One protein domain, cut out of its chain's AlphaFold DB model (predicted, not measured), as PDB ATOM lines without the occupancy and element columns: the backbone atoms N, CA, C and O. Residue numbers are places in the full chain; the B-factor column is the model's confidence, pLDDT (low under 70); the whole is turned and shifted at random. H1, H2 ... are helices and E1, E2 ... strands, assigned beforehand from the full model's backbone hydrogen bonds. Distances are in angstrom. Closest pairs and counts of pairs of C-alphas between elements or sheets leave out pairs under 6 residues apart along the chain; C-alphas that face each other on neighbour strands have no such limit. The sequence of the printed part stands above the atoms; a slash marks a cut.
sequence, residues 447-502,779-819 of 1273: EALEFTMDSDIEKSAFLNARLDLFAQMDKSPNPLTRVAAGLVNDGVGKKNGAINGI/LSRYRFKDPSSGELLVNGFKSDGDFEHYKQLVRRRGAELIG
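Overview. This is residues 447 to 502 and 779 to 819 of the 1273 residues of the protein "D-alanyl-D-alanine carboxypeptidase-like protein" of Neorhizobium sp. S3-V5DH (UniProt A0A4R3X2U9). A short helix, H3, sits in the middle, with the strand hairpin E1 E2, long H4 and short H2 round it. The 97 printed residues run H1 H2 H3 E1 E2 H4, mostly helix, with under half in named elements. It is compact, radius of gyration of the C-alphas 13.2 A, spanning 32 by 32 by 26 A.

Arrangement. Look first at E1, residues 783 to 785, and E2, residues 792 to 795, an antiparallel hairpin; N 784 and O 794 are within hydrogen-bond range at 3.1 A. H3, residues 479 to 487, touches H4, residues 800 to 819, closest at C-alphas 480 and 810, 5.8 A; H4 uses residues 809 to 813 alone. H2, residues 469 to 474, touches H3 in a helical hairpin, closest at C-alphas 474 and 482, 4.5 A. Every O i to N i+4 pair is within hydrogen-bond range in H2 and H4, 3 of 5 in H3.

Along the chain. Find H1, residues 447 to 450, from C-alpha 447 at (-54.716, 30.326, -4.626). H4 runs 29.0 A to C-alpha 819 at (-50.923, 47.134, -13.956).

Size, cuts and confidence. Across the cut, C-alphas 502 and 779 are 11.6 A apart. The link H1 to H2 is long. Look for pLDDT under 70 at residues 447 to 448, 450 to 451 and 787 to 789.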
ATOM      1  N   GLU A 447     -54.398  29.243  -5.560       63.22
ATOM      2  CA  GLU A 447     -54.716  30.326  -4.626       63.22
ATOM      3  C   GLU A 447     -53.498  30.685  -3.768       63.22
ATOM      4  O   GLU A 447     -53.134  31.854  -3.676       63.22
ATOM      5  N   ALA A 448     -52.810  29.700  -3.184       63.41
ATOM      6  CA  ALA A 448     -51.637  29.955  -2.345       63.41
ATOM      7  C   ALA A 448     -50.411  30.444  -3.147       63.41
ATOM      8  O   ALA A 448     -49.620  31.250  -2.650       63.41
ATOM      9  N   LEU A 449     -50.260  30.007  -4.402       71.12
ATOM     10  CA  LEU A 449     -49.201  30.476  -5.301       71.12
ATOM     11  C   LEU A 449     -49.354  31.959  -5.656       71.12
ATOM     12  O   LEU A 449     -48.352  32.674  -5.696       71.12
ATOM     13  N   GLU A 450     -50.582  32.446  -5.858       65.81
ATOM     14  CA  GLU A 450     -50.844  33.872  -6.115       65.81
ATOM     15  C   GLU A 450     -50.427  34.769  -4.927       65.81
ATOM     16  O   GLU A 450     -50.036  35.923  -5.134       65.81
ATOM     17  N   PHE A 451     -50.402  34.233  -3.698       67.12
ATOM     18  CA  PHE A 451     -49.935  34.940  -2.495       67.12
ATOM     19  C   PHE A 451     -48.428  34.830  -2.226       67.12
ATOM     20  O   PHE A 451     -47.940  35.504  -1.319       67.12
ATOM     21  N   THR A 452     -47.678  34.035  -2.999       73.31
ATOM     22  CA  THR A 452     -46.224  33.897  -2.806       73.31
ATOM     23  C   THR A 452     -45.528  35.236  -3.065       73.31
ATOM     24  O   THR A 452     -45.622  35.807  -4.157       73.31
ATOM     25  N   MET A 453     -44.810  35.750  -2.066       72.31
ATOM     26  CA  MET A 453     -44.121  37.039  -2.123       72.31
ATOM     27  C   MET A 453     -42.626  36.883  -2.428       72.31
ATOM     28  O   MET A 453     -42.026  35.819  -2.293       72.31
ATOM     29  N   ASP A 454     -41.980  37.991  -2.812       72.25
ATOM     30  CA  ASP A 454     -40.531  38.034  -3.074       72.25
ATOM     31  C   ASP A 454     -39.691  37.586  -1.860       72.25
ATOM     32  O   ASP A 454     -38.617  37.009  -2.046       72.25
ATOM     33  N   SER A 455     -40.194  37.833  -0.643       72.00
ATOM     34  CA  SER A 455     -39.580  37.448   0.636       72.00
ATOM     35  C   SER A 455     -39.542  35.945   0.876       72.00
ATOM     36  O   SER A 455     -38.692  35.483   1.631       72.00
ATOM     37  N   ASP A 456     -40.428  35.192   0.231       73.69
ATOM     38  CA  ASP A 456     -40.614  33.766   0.498       73.69
ATOM     39  C   ASP A 456     -39.636  32.916  -0.332       73.69
ATOM     40  O   ASP A 456     -39.522  31.704  -0.165       73.69
ATOM     41  N   ILE A 457     -38.889  33.542  -1.244       81.12
ATOM     42  CA  ILE A 457     -37.953  32.852  -2.126       81.12
ATOM     43  C   ILE A 457     -36.551  33.386  -1.872       81.12
ATOM     44  O   ILE A 457     -36.196  34.497  -2.283       81.12
ATOM     45  N   GLU A 458     -35.719  32.556  -1.245       85.19
ATOM     46  CA  GLU A 458     -34.325  32.894  -0.976       85.19
ATOM     47  C   GLU A 458     -33.555  33.167  -2.271       85.19
ATOM     48  O   GLU A 458     -33.505  32.345  -3.198       85.19
ATOM     49  N   LYS A 459     -32.931  34.345  -2.323       87.88
ATOM     50  CA  LYS A 459     -32.201  34.831  -3.498       87.88
ATOM     51  C   LYS A 459     -30.846  34.154  -3.615       87.88
ATOM     52  O   LYS A 459     -30.133  33.956  -2.628       87.88
ATOM     53  N   SER A 460     -30.443  33.871  -4.847       90.50
ATOM     54  CA  SER A 460     -29.097  33.376  -5.111       90.50
ATOM     55  C   SER A 460     -28.013  34.423  -4.828       90.50
ATOM     56  O   SER A 460     -28.237  35.643  -4.855       90.50
ATOM     57  N   ALA A 461     -26.801  33.964  -4.529       90.62
ATOM     58  CA  ALA A 461     -25.655  34.843  -4.378       90.62
ATOM     59  C   ALA A 461     -25.230  35.448  -5.729       90.62
ATOM     60  O   ALA A 461     -25.343  34.836  -6.790       90.62
ATOM     61  N   PHE A 462     -24.739  36.693  -5.689       90.56
ATOM     62  CA  PHE A 462     -24.254  37.439  -6.860       90.56
ATOM     63  C   PHE A 462     -25.228  37.558  -8.045       90.56
ATOM     64  O   PHE A 462     -24.769  37.774  -9.164       90.56
ATOM     65  N   LEU A 463     -26.552  37.497  -7.827       88.38
ATOM     66  CA  LEU A 463     -27.551  37.612  -8.904       88.38
ATOM     67  C   LEU A 463     -27.229  38.727  -9.906       88.38
ATOM     68  O   LEU A 463     -27.142  38.465 -11.099       88.38
ATOM     69  N   ASN A 464     -26.956  39.950  -9.449       87.44
ATOM     70  CA  ASN A 464     -26.704  41.091 -10.341       87.44
ATOM     71  C   ASN A 464     -25.504  40.903 -11.283       87.44
ATOM     72  O   ASN A 464     -25.536  41.428 -12.390       87.44
ATOM     73  N   ALA A 465     -24.500  40.114 -10.895       86.62
ATOM     74  CA  ALA A 465     -23.332  39.821 -11.726       86.62
ATOM     75  C   ALA A 465     -23.577  38.689 -12.744       86.62
ATOM     76  O   ALA A 465     -22.741  38.438 -13.604       86.62
ATOM     77  N   ARG A 466     -24.716  37.992 -12.658       87.38
ATOM     78  CA  ARG A 466     -25.024  36.794 -13.446       87.38
ATOM     79  C   ARG A 466     -25.954  37.078 -14.620       87.38
ATOM     80  O   ARG A 466     -26.916  37.835 -14.495       87.38
ATOM     81  N   LEU A 467     -25.689  36.419 -15.746       86.75
ATOM     82  CA  LEU A 467     -26.512  36.469 -16.963       86.75
ATOM     83  C   LEU A 467     -27.092  35.096 -17.338       86.75
ATOM     84  O   LEU A 467     -27.781  34.984 -18.350       86.75
ATOM     85  N   ASP A 468     -26.798  34.063 -16.549       90.31
ATOM     86  CA  ASP A 468     -27.272  32.700 -16.777       90.31
ATOM     87  C   ASP A 468     -28.788  32.544 -16.583       90.31
ATOM     88  O   ASP A 468     -29.419  33.365 -15.918       90.31
ATOM     89  N   LEU A 469     -29.366  31.503 -17.193       92.50
ATOM     90  CA  LEU A 469     -30.806  31.234 -17.207       92.50
ATOM     91  C   LEU A 469     -31.412  31.225 -15.797       92.50
ATOM     92  O   LEU A 469     -32.415  31.901 -15.575       92.50
ATOM     93  N   PHE A 470     -30.775  30.545 -14.836       93.94
ATOM     94  CA  PHE A 470     -31.241  30.527 -13.447       93.94
ATOM     95  C   PHE A 470     -31.324  31.949 -12.880       93.94
ATOM     96  O   PHE A 470     -32.348  32.353 -12.333       93.94
ATOM     97  N   ALA A 471     -30.256  32.738 -13.039       93.94
ATOM     98  CA  ALA A 471     -30.225  34.108 -12.546       93.94
ATOM     99  C   ALA A 471     -31.222  35.028 -13.259       93.94
ATOM    100  O   ALA A 471     -31.708  35.967 -12.635       93.94
ATOM    101  N   GLN A 472     -31.522  34.806 -14.542       93.31
ATOM    102  CA  GLN A 472     -32.557  35.574 -15.239       93.31
ATOM    103  C   GLN A 472     -33.945  35.298 -14.658       93.31
ATOM    104  O   GLN A 472     -34.693  36.247 -14.445       93.31
ATOM    105  N   MET A 473     -34.245  34.038 -14.332       94.44
ATOM    106  CA  MET A 473     -35.505  33.657 -13.691       94.44
ATOM    107  C   MET A 473     -35.594  34.171 -12.244       94.44
ATOM    108  O   MET A 473     -36.597  34.774 -11.876       94.44
ATOM    109  N   ASP A 474     -34.536  34.024 -11.435       93.06
ATOM    110  CA  ASP A 474     -34.517  34.471 -10.025       93.06
ATOM    111  C   ASP A 474     -34.476  36.012  -9.875       93.06
ATOM    112  O   ASP A 474     -34.767  36.545  -8.806       93.06
ATOM    113  N   LYS A 475     -34.136  36.753 -10.943       92.25
ATOM    114  CA  LYS A 475     -34.222  38.228 -11.002       92.25
ATOM    115  C   LYS A 475     -35.612  38.757 -11.338       92.25
ATOM    116  O   LYS A 475     -35.816  39.963 -11.194       92.25
ATOM    117  N   SER A 476     -36.509  37.917 -11.852       92.50
ATOM    118  CA  SER A 476     -37.805  38.393 -12.323       92.50
ATOM    119  C   SER A 476     -38.594  39.047 -11.179       92.50
ATOM    120  O   SER A 476     -38.623  38.499 -10.075       92.50
ATOM    121  N   PRO A 477     -39.274  40.184 -11.419       90.50
ATOM    122  CA  PRO A 477     -40.253  40.727 -10.480       90.50
ATOM    123  C   PRO A 477     -41.427  39.776 -10.204       90.50
ATOM    124  O   PRO A 477     -42.141  39.982  -9.227       90.50
ATOM    125  N   ASN A 478     -41.643  38.763 -11.053       92.44
ATOM    126  CA  ASN A 478     -42.710  37.781 -10.920       92.44
ATOM    127  C   ASN A 478     -42.283  36.614 -10.004       92.44
ATOM    128  O   ASN A 478     -41.441  35.802 -10.406       92.44
ATOM    129  N   PRO A 479     -42.875  36.468  -8.800       90.19
ATOM    130  CA  PRO A 479     -42.519  35.396  -7.870       90.19
ATOM    131  C   PRO A 479     -42.713  33.997  -8.460       90.19
ATOM    132  O   PRO A 479     -41.905  33.113  -8.191       90.19
ATOM    133  N   LEU A 480     -43.709  33.796  -9.333       91.00
ATOM    134  CA  LEU A 480     -43.952  32.501  -9.977       91.00
ATOM    135  C   LEU A 480     -42.803  32.113 -10.922       91.00
ATOM    136  O   LEU A 480     -42.381  30.957 -10.968       91.00
ATOM    137  N   THR A 481     -42.209  33.069 -11.635       93.62
ATOM    138  CA  THR A 481     -41.007  32.792 -12.438       93.62
ATOM    139  C   THR A 481     -39.835  32.380 -11.541       93.62
ATOM    140  O   THR A 481     -39.101  31.444 -11.863       93.62
ATOM    141  N   ARG A 482     -39.687  33.029 -10.378       91.62
ATOM    142  CA  ARG A 482     -38.628  32.726  -9.402       91.62
ATOM    143  C   ARG A 482     -38.804  31.357  -8.744       91.62
ATOM    144  O   ARG A 482     -37.808  30.661  -8.561       91.62
ATOM    145  N   VAL A 483     -40.039  30.940  -8.443       90.00
ATOM    146  CA  VAL A 483     -40.346  29.574  -7.981       90.00
ATOM    147  C   VAL A 483     -39.792  28.574  -8.995       90.00
ATOM    148  O   VAL A 483     -38.904  27.778  -8.678       90.00
ATOM    149  N   ALA A 484     -40.204  28.708 -10.256       92.81
ATOM    150  CA  ALA A 484     -39.785  27.827 -11.338       92.81
ATOM    151  C   ALA A 484     -38.285  27.896 -11.680       92.81
ATOM    152  O   ALA A 484     -37.792  27.005 -12.369       92.81
ATOM    153  N   ALA A 485     -37.520  28.872 -11.169       92.50
ATOM    154  CA  ALA A 485     -36.062  28.886 -11.323       92.50
ATOM    155  C   ALA A 485     -35.418  27.606 -10.760       92.50
ATOM    156  O   ALA A 485     -34.417  27.136 -11.296       92.50
ATOM    157  N   GLY A 486     -36.033  26.981  -9.744       90.56
ATOM    158  CA  GLY A 486     -35.600  25.688  -9.196       90.56
ATOM    159  C   GLY A 486     -35.703  24.497 -10.163       90.56
ATOM    160  O   GLY A 486     -35.239  23.408  -9.833       90.56
ATOM    161  N   LEU A 487     -36.284  24.670 -11.356       94.44
ATOM    162  CA  LEU A 487     -36.249  23.659 -12.417       94.44
ATOM    163  C   LEU A 487     -34.831  23.444 -12.961       94.44
ATOM    164  O   LEU A 487     -34.507  22.339 -13.398       94.44
ATOM    165  N   VAL A 488     -33.985  24.476 -12.922       94.25
ATOM    166  CA  VAL A 488     -32.616  24.448 -13.447       94.25
ATOM    167  C   VAL A 488     -31.595  24.714 -12.342       94.25
ATOM    168  O   VAL A 488     -31.921  25.260 -11.291       94.25
ATOM    169  N   ASN A 489     -30.348  24.287 -12.540       93.06
ATOM    170  CA  ASN A 489     -29.339  24.342 -11.483       93.06
ATOM    171  C   ASN A 489     -28.899  25.778 -11.140       93.06
ATOM    172  O   ASN A 489     -28.463  26.522 -12.022       93.06
ATOM    173  N   ASP A 490     -28.869  26.112  -9.843       92.94
ATOM    174  CA  ASP A 490     -28.146  27.278  -9.328       92.94
ATOM    175  C   ASP A 490     -26.660  26.946  -9.111       92.94
ATOM    176  O   ASP A 490     -26.285  26.294  -8.132       92.94
ATOM    177  N   GLY A 491     -25.794  27.410 -10.015       88.69
ATOM    178  CA  GLY A 491     -24.362  27.122  -9.942       88.69
ATOM    179  C   GLY A 491     -23.576  27.874  -8.868       88.69
ATOM    180  O   GLY A 491     -22.470  27.432  -8.557       88.69
ATOM    181  N   VAL A 492     -24.091  28.978  -8.307       91.12
ATOM    182  CA  VAL A 492     -23.381  29.746  -7.258       91.12
ATOM    183  C   VAL A 492     -23.781  29.285  -5.862       91.12
ATOM    184  O   VAL A 492     -22.911  29.167  -4.997       91.12
ATOM    185  N   GLY A 493     -25.074  29.022  -5.670       90.44
ATOM    186  CA  GLY A 493     -25.674  28.713  -4.376       90.44
ATOM    187  C   GLY A 493     -26.492  29.873  -3.802       90.44
ATOM    188  O   GLY A 493     -26.376  31.035  -4.215       90.44
ATOM    189  N   LYS A 494     -27.343  29.543  -2.829       91.19
ATOM    190  CA  LYS A 494     -28.245  30.490  -2.167       91.19
ATOM    191  C   LYS A 494     -27.513  31.367  -1.150       91.19
ATOM    192  O   LYS A 494     -26.506  30.972  -0.567       91.19
ATOM    193  N   LYS A 495     -28.027  32.578  -0.914       87.50
ATOM    194  CA  LYS A 495     -27.514  33.448   0.157       87.50
ATOM    195  C   LYS A 495     -27.801  32.854   1.541       87.50
ATOM    196  O   LYS A 495     -28.642  31.978   1.697       87.50
ATOM    197  N   ASN A 496     -27.083  33.358   2.547       82.19
ATOM    198  CA  ASN A 496     -27.319  33.083   3.971       82.19
ATOM    199  C   ASN A 496     -27.273  31.597   4.380       82.19
ATOM    200  O   ASN A 496     -27.797  31.237   5.428       82.19
ATOM    201  N   GLY A 497     -26.644  30.732   3.576       79.75
ATOM    202  CA  GLY A 497     -26.583  29.296   3.858       79.75
ATOM    203  C   GLY A 497     -27.919  28.568   3.678       79.75
ATOM    204  O   GLY A 497     -28.064  27.461   4.192       79.75
ATOM    205  N   ALA A 498     -28.882  29.167   2.967       87.31
ATOM    206  CA  ALA A 498     -30.123  28.493   2.605       87.31
ATOM    207  C   ALA A 498     -29.852  27.277   1.702       87.31
ATOM    208  O   ALA A 498     -28.858  27.220   0.970       87.31
ATOM    209  N   ILE A 499     -30.749  26.293   1.756       89.12
ATOM    210  CA  ILE A 499     -30.593  25.042   1.014       89.12
ATOM    211  C   ILE A 499     -30.728  25.322  -0.484       89.12
ATOM    212  O   ILE A 499     -31.733  25.856  -0.956       89.12
ATOM    213  N   ASN A 500     -29.715  24.920  -1.245       92.06
ATOM    214  CA  ASN A 500     -29.776  24.890  -2.696       92.06
ATOM    215  C   ASN A 500     -30.417  23.558  -3.110       92.06
ATOM    216  O   ASN A 500     -29.731  22.539  -3.174       92.06
ATOM    217  N   GLY A 501     -31.734  23.530  -3.332       89.62
ATOM    218  CA  GLY A 501     -32.448  22.304  -3.715       89.62
ATOM    219  C   GLY A 501     -31.892  21.660  -4.993       89.62
ATOM    220  O   GLY A 501     -31.320  22.348  -5.839       89.62
ATOM    221  N   ILE A 502     -32.023  20.335  -5.134       92.38
ATOM    222  CA  ILE A 502     -31.637  19.625  -6.366       92.38
ATOM    223  C   ILE A 502     -32.599  20.007  -7.492       92.38
ATOM    224  O   ILE A 502     -33.809  19.843  -7.348       92.38
ATOM    225  N   LEU A 779     -39.376  16.356 -13.812       93.75
ATOM    226  CA  LEU A 779     -40.393  17.412 -13.717       93.75
ATOM    227  C   LEU A 779     -41.528  17.042 -12.752       93.75
ATOM    228  O   LEU A 779     -41.948  17.866 -11.938       93.75
ATOM    229  N   SER A 780     -41.970  15.783 -12.774       92.19
ATOM    230  CA  SER A 780     -42.999  15.256 -11.872       92.19
ATOM    231  C   SER A 780     -42.538  15.188 -10.417       92.19
ATOM    232  O   SER A 780     -43.377  15.110  -9.520       92.19
ATOM    233  N   ARG A 781     -41.222  15.257 -10.170       91.62
ATOM    234  CA  ARG A 781     -40.583  15.268  -8.846       91.62
ATOM    235  C   ARG A 781     -40.257  16.661  -8.328       91.62
ATOM    236  O   ARG A 781     -39.943  16.806  -7.150       91.62
ATOM    237  N   TYR A 782     -40.359  17.689  -9.169       92.31
ATOM    238  CA  TYR A 782     -40.119  19.065  -8.752       92.31
ATOM    239  C   TYR A 782     -41.116  19.480  -7.662       92.31
ATOM    240  O   TYR A 782     -42.330  19.331  -7.827       92.31
ATOM    241  N   ARG A 783     -40.618  19.964  -6.522       86.75
ATOM    242  CA  ARG A 783     -41.441  20.383  -5.383       86.75
ATOM    243  C   ARG A 783     -41.055  21.778  -4.934       86.75
ATOM    244  O   ARG A 783     -39.875  22.056  -4.733       86.75
ATOM    245  N   PHE A 784     -42.063  22.612  -4.706       86.06
ATOM    246  CA  PHE A 784     -41.901  23.898  -4.039       86.06
ATOM    247  C   PHE A 784     -42.807  23.932  -2.811       86.06
ATOM    248  O   PHE A 784     -44.013  23.703  -2.924       86.06
ATOM    249  N   LYS A 785     -42.205  24.155  -1.640       81.75
ATOM    250  CA  LYS A 785     -42.905  24.278  -0.359       81.75
ATOM    251  C   LYS A 785     -42.983  25.748   0.022       81.75
ATOM    252  O   LYS A 785     -41.989  26.455  -0.124       81.75
ATOM    253  N   ASP A 786     -44.123  26.168   0.549       76.00
ATOM    254  CA  ASP A 786     -44.247  27.451   1.227       76.00
ATOM    255  C   ASP A 786     -43.311  27.460   2.455       76.00
ATOM    256  O   ASP A 786     -43.416  26.567   3.304       76.00
ATOM    257  N   PRO A 787     -42.387  28.430   2.577       68.31
ATOM    258  CA  PRO A 787     -41.488  28.525   3.725       68.31
ATOM    259  C   PRO A 787     -42.199  28.748   5.062       68.31
ATOM    260  O   PRO A 787     -41.645  28.409   6.107       68.31
ATOM    261  N   SER A 788     -43.390  29.352   5.043       66.50
ATOM    262  CA  SER A 788     -44.127  29.754   6.241       66.50
ATOM    263  C   SER A 788     -45.067  28.657   6.745       66.50
ATOM    264  O   SER A 788     -45.057  28.335   7.933       66.50
ATOM    265  N   SER A 789     -45.841  28.045   5.845       67.12
ATOM    266  CA  SER A 789     -46.813  26.995   6.179       67.12
ATOM    267  C   SER A 789     -46.258  25.573   6.034       67.12
ATOM    268  O   SER A 789     -46.807  24.635   6.611       67.12
ATOM    269  N   GLY A 790     -45.172  25.388   5.274       71.31
ATOM    270  CA  GLY A 790     -44.636  24.073   4.913       71.31
ATOM    271  C   GLY A 790     -45.491  23.308   3.894       71.31
ATOM    272  O   GLY A 790     -45.162  22.162   3.565       71.31
ATOM    273  N   GLU A 791     -46.576  23.911   3.395       78.56
ATOM    274  CA  GLU A 791     -47.471  23.309   2.411       78.56
ATOM    275  C   GLU A 791     -46.797  23.195   1.037       78.56
ATOM    276  O   GLU A 791     -45.991  24.033   0.638       78.56
ATOM    277  N   LEU A 792     -47.117  22.134   0.292       81.62
ATOM    278  CA  LEU A 792     -46.658  21.966  -1.084       81.62
ATOM    279  C   LEU A 792     -47.479  22.848  -2.026       81.62
ATOM    280  O   LEU A 792     -48.617  22.520  -2.349       81.62
ATOM    281  N   LEU A 793     -46.861  23.923  -2.505       81.75
ATOM    282  CA  LEU A 793     -47.445  24.836  -3.485       81.75
ATOM    283  C   LEU A 793     -47.349  24.278  -4.907       81.75
ATOM    284  O   LEU A 793     -48.286  24.400  -5.691       81.75
ATOM    285  N   VAL A 794     -46.225  23.625  -5.221       85.00
ATOM    286  CA  VAL A 794     -46.030  22.879  -6.471       85.00
ATOM    287  C   VAL A 794     -45.724  21.426  -6.132       85.00
ATOM    288  O   VAL A 794     -44.726  21.126  -5.471       85.00
ATOM    289  N   ASN A 795     -46.569  20.517  -6.615       86.69
ATOM    290  CA  ASN A 795     -46.472  19.067  -6.443       86.69
ATOM    291  C   ASN A 795     -46.174  18.357  -7.782       86.69
ATOM    292  O   ASN A 795     -46.770  17.331  -8.111       86.69
ATOM    293  N   GLY A 796     -45.214  18.902  -8.534       87.56
ATOM    294  CA  GLY A 796     -44.673  18.317  -9.764       87.56
ATOM    295  C   GLY A 796     -45.481  18.612 -11.020       87.56
ATOM    296  O   GLY A 796     -46.702  18.698 -10.984       87.56
ATOM    297  N   PHE A 797     -44.782  18.713 -12.150       89.38
ATOM    298  CA  PHE A 797     -45.394  18.829 -13.475       89.38
ATOM    299  C   PHE A 797     -45.465  17.439 -14.111       89.38
ATOM    300  O   PHE A 797     -44.433  16.861 -14.458       89.38
ATOM    301  N   LYS A 798     -46.669  16.875 -14.223       84.44
ATOM    302  CA  LYS A 798     -46.892  15.481 -14.645       84.44
ATOM    303  C   LYS A 798     -47.212  15.369 -16.132       84.44
ATOM    304  O   LYS A 798     -47.156  14.269 -16.677       84.44
ATOM    305  N   SER A 799     -47.547  16.485 -16.777       79.12
ATOM    306  CA  SER A 799     -47.863  16.568 -18.200       79.12
ATOM    307  C   SER A 799     -47.419  17.904 -18.805       79.12
ATOM    308  O   SER A 799     -47.172  18.874 -18.087       79.12
ATOM    309  N   ASP A 800     -47.362  17.979 -20.136       77.31
ATOM    310  CA  ASP A 800     -47.147  19.255 -20.835       77.31
ATOM    311  C   ASP A 800     -48.294  20.251 -20.539       77.31
ATOM    312  O   ASP A 800     -48.048  21.447 -20.410       77.31
ATOM    313  N   GLY A 801     -49.526  19.763 -20.343       72.81
ATOM    314  CA  GLY A 801     -50.680  20.596 -19.983       72.81
ATOM    315  C   GLY A 801     -50.560  21.245 -18.601       72.81
ATOM    316  O   GLY A 801     -50.941  22.402 -18.437       72.81
ATOM    317  N   ASP A 802     -49.969  20.543 -17.632       80.31
ATOM    318  CA  ASP A 802     -49.702  21.072 -16.287       80.31
ATOM    319  C   ASP A 802     -48.757  22.281 -16.357       80.31
ATOM    320  O   ASP A 802     -48.949  23.293 -15.679       80.31
ATOM    321  N   PHE A 803     -47.737  22.191 -17.213       85.00
ATOM    322  CA  PHE A 803     -46.774  23.269 -17.401       85.00
ATOM    323  C   PHE A 803     -47.364  24.448 -18.185       85.00
ATOM    324  O   PHE A 803     -47.113  25.603 -17.843       85.00
ATOM    325  N   GLU A 804     -48.201  24.189 -19.194       82.81
ATOM    326  CA  GLU A 804     -48.950  25.250 -19.879       82.81
ATOM    327  C   GLU A 804     -49.894  25.990 -18.923       82.81
ATOM    328  O   GLU A 804     -49.958  27.221 -18.957       82.81
ATOM    329  N   HIS A 805     -50.565  25.274 -18.014       82.06
ATOM    330  CA  HIS A 805     -51.376  25.902 -16.971       82.06
ATOM    331  C   HIS A 805     -50.521  26.805 -16.066       82.06
ATOM    332  O   HIS A 805     -50.866  27.965 -15.840       82.06
ATOM    333  N   TYR A 806     -49.346  26.335 -15.638       88.44
ATOM    334  CA  TYR A 806     -48.408  27.151 -14.865       88.44
ATOM    335  C   TYR A 806     -47.967  28.422 -15.607       88.44
ATOM    336  O   TYR A 806     -47.962  29.513 -15.035       88.44
ATOM    337  N   LYS A 807     -47.662  28.324 -16.908       91.12
ATOM    338  CA  LYS A 807     -47.338  29.497 -17.736       91.12
ATOM    339  C   LYS A 807     -48.494  30.491 -17.819       91.12
ATOM    340  O   LYS A 807     -48.252  31.697 -17.836       91.12
ATOM    341  N   GLN A 808     -49.743  30.027 -17.851       89.75
ATOM    342  CA  GLN A 808     -50.906  30.919 -17.817       89.75
ATOM    343  C   GLN A 808     -50.994  31.691 -16.493       89.75
ATOM    344  O   GLN A 808     -51.276  32.891 -16.523       89.75
ATOM    345  N   LEU A 809     -50.684  31.058 -15.354       88.31
ATOM    346  CA  LEU A 809     -50.586  31.744 -14.057       88.31
ATOM    347  C   LEU A 809     -49.457  32.782 -14.053       88.31
ATOM    348  O   LEU A 809     -49.665  33.921 -13.637       88.31
ATOM    349  N   VAL A 810     -48.288  32.440 -14.606       90.81
ATOM    350  CA  VAL A 810     -47.166  33.381 -14.774       90.81
ATOM    351  C   VAL A 810     -47.586  34.589 -15.617       90.81
ATOM    352  O   VAL A 810     -47.316  35.725 -15.222       90.81
ATOM    353  N   ARG A 811     -48.294  34.380 -16.737       92.12
ATOM    354  CA  ARG A 811     -48.816  35.470 -17.582       92.12
ATOM    355  C   ARG A 811     -49.845  36.329 -16.850       92.12
ATOM    356  O   ARG A 811     -49.784  37.551 -16.964       92.12
ATOM    357  N   ARG A 812     -50.759  35.713 -16.092       90.00
ATOM    358  CA  ARG A 812     -51.765  36.421 -15.282       90.00
ATOM    359  C   ARG A 812     -51.092  37.320 -14.248       90.00
ATOM    360  O   ARG A 812     -51.335  38.524 -14.244       90.00
ATOM    361  N   ARG A 813     -50.174  36.764 -13.453       87.88
ATOM    362  CA  ARG A 813     -49.422  37.523 -12.447       87.88
ATOM    363  C   ARG A 813     -48.557  38.614 -13.078       87.88
ATOM    364  O   ARG A 813     -48.467  39.719 -12.554       87.88
ATOM    365  N   GLY A 814     -47.966  38.336 -14.238       89.50
ATOM    366  CA  GLY A 814     -47.253  39.328 -15.036       89.50
ATOM    367  C   GLY A 814     -48.146  40.498 -15.462       89.50
ATOM    368  O   GLY A 814     -47.741  41.649 -15.331       89.50
ATOM    369  N   ALA A 815     -49.376  40.230 -15.912       89.00
ATOM    370  CA  ALA A 815     -50.341  41.266 -16.285       89.00
ATOM    371  C   ALA A 815     -50.751  42.153 -15.094       89.00
ATOM    372  O   ALA A 815     -50.862  43.369 -15.248       89.00
ATOM    373  N   GLU A 816     -50.908  41.574 -13.901       89.12
ATOM    374  CA  GLU A 816     -51.142  42.333 -12.663       89.12
ATOM    375  C   GLU A 816     -49.956  43.244 -12.327       89.12
ATOM    376  O   GLU A 816     -50.137  44.437 -12.099       89.12
ATOM    377  N   LEU A 817     -48.729  42.713 -12.376       88.25
ATOM    378  CA  LEU A 817     -47.512  43.482 -12.102       88.25
ATOM    379  C   LEU A 817     -47.267  44.598 -13.131       88.25
ATOM    380  O   LEU A 817     -46.704  45.636 -12.777       88.25
ATOM    381  N   ILE A 818     -47.709  44.415 -14.381       90.06
ATOM    382  CA  ILE A 818     -47.752  45.483 -15.391       90.06
ATOM    383  C   ILE A 818     -48.740  46.574 -14.965       90.06
ATOM    384  O   ILE A 818     -48.394  47.754 -15.004       90.06
ATOM    385  N   GLY A 819     -49.939  46.195 -14.509       87.06
ATOM    386  CA  GLY A 819     -50.923  47.134 -13.956       87.06
ATOM    387  C   GLY A 819     -50.407  47.904 -12.733       87.06
ATOM    388  O   GLY A 819     -50.733  49.077 -12.563       87.06
TER     389      GLY A 819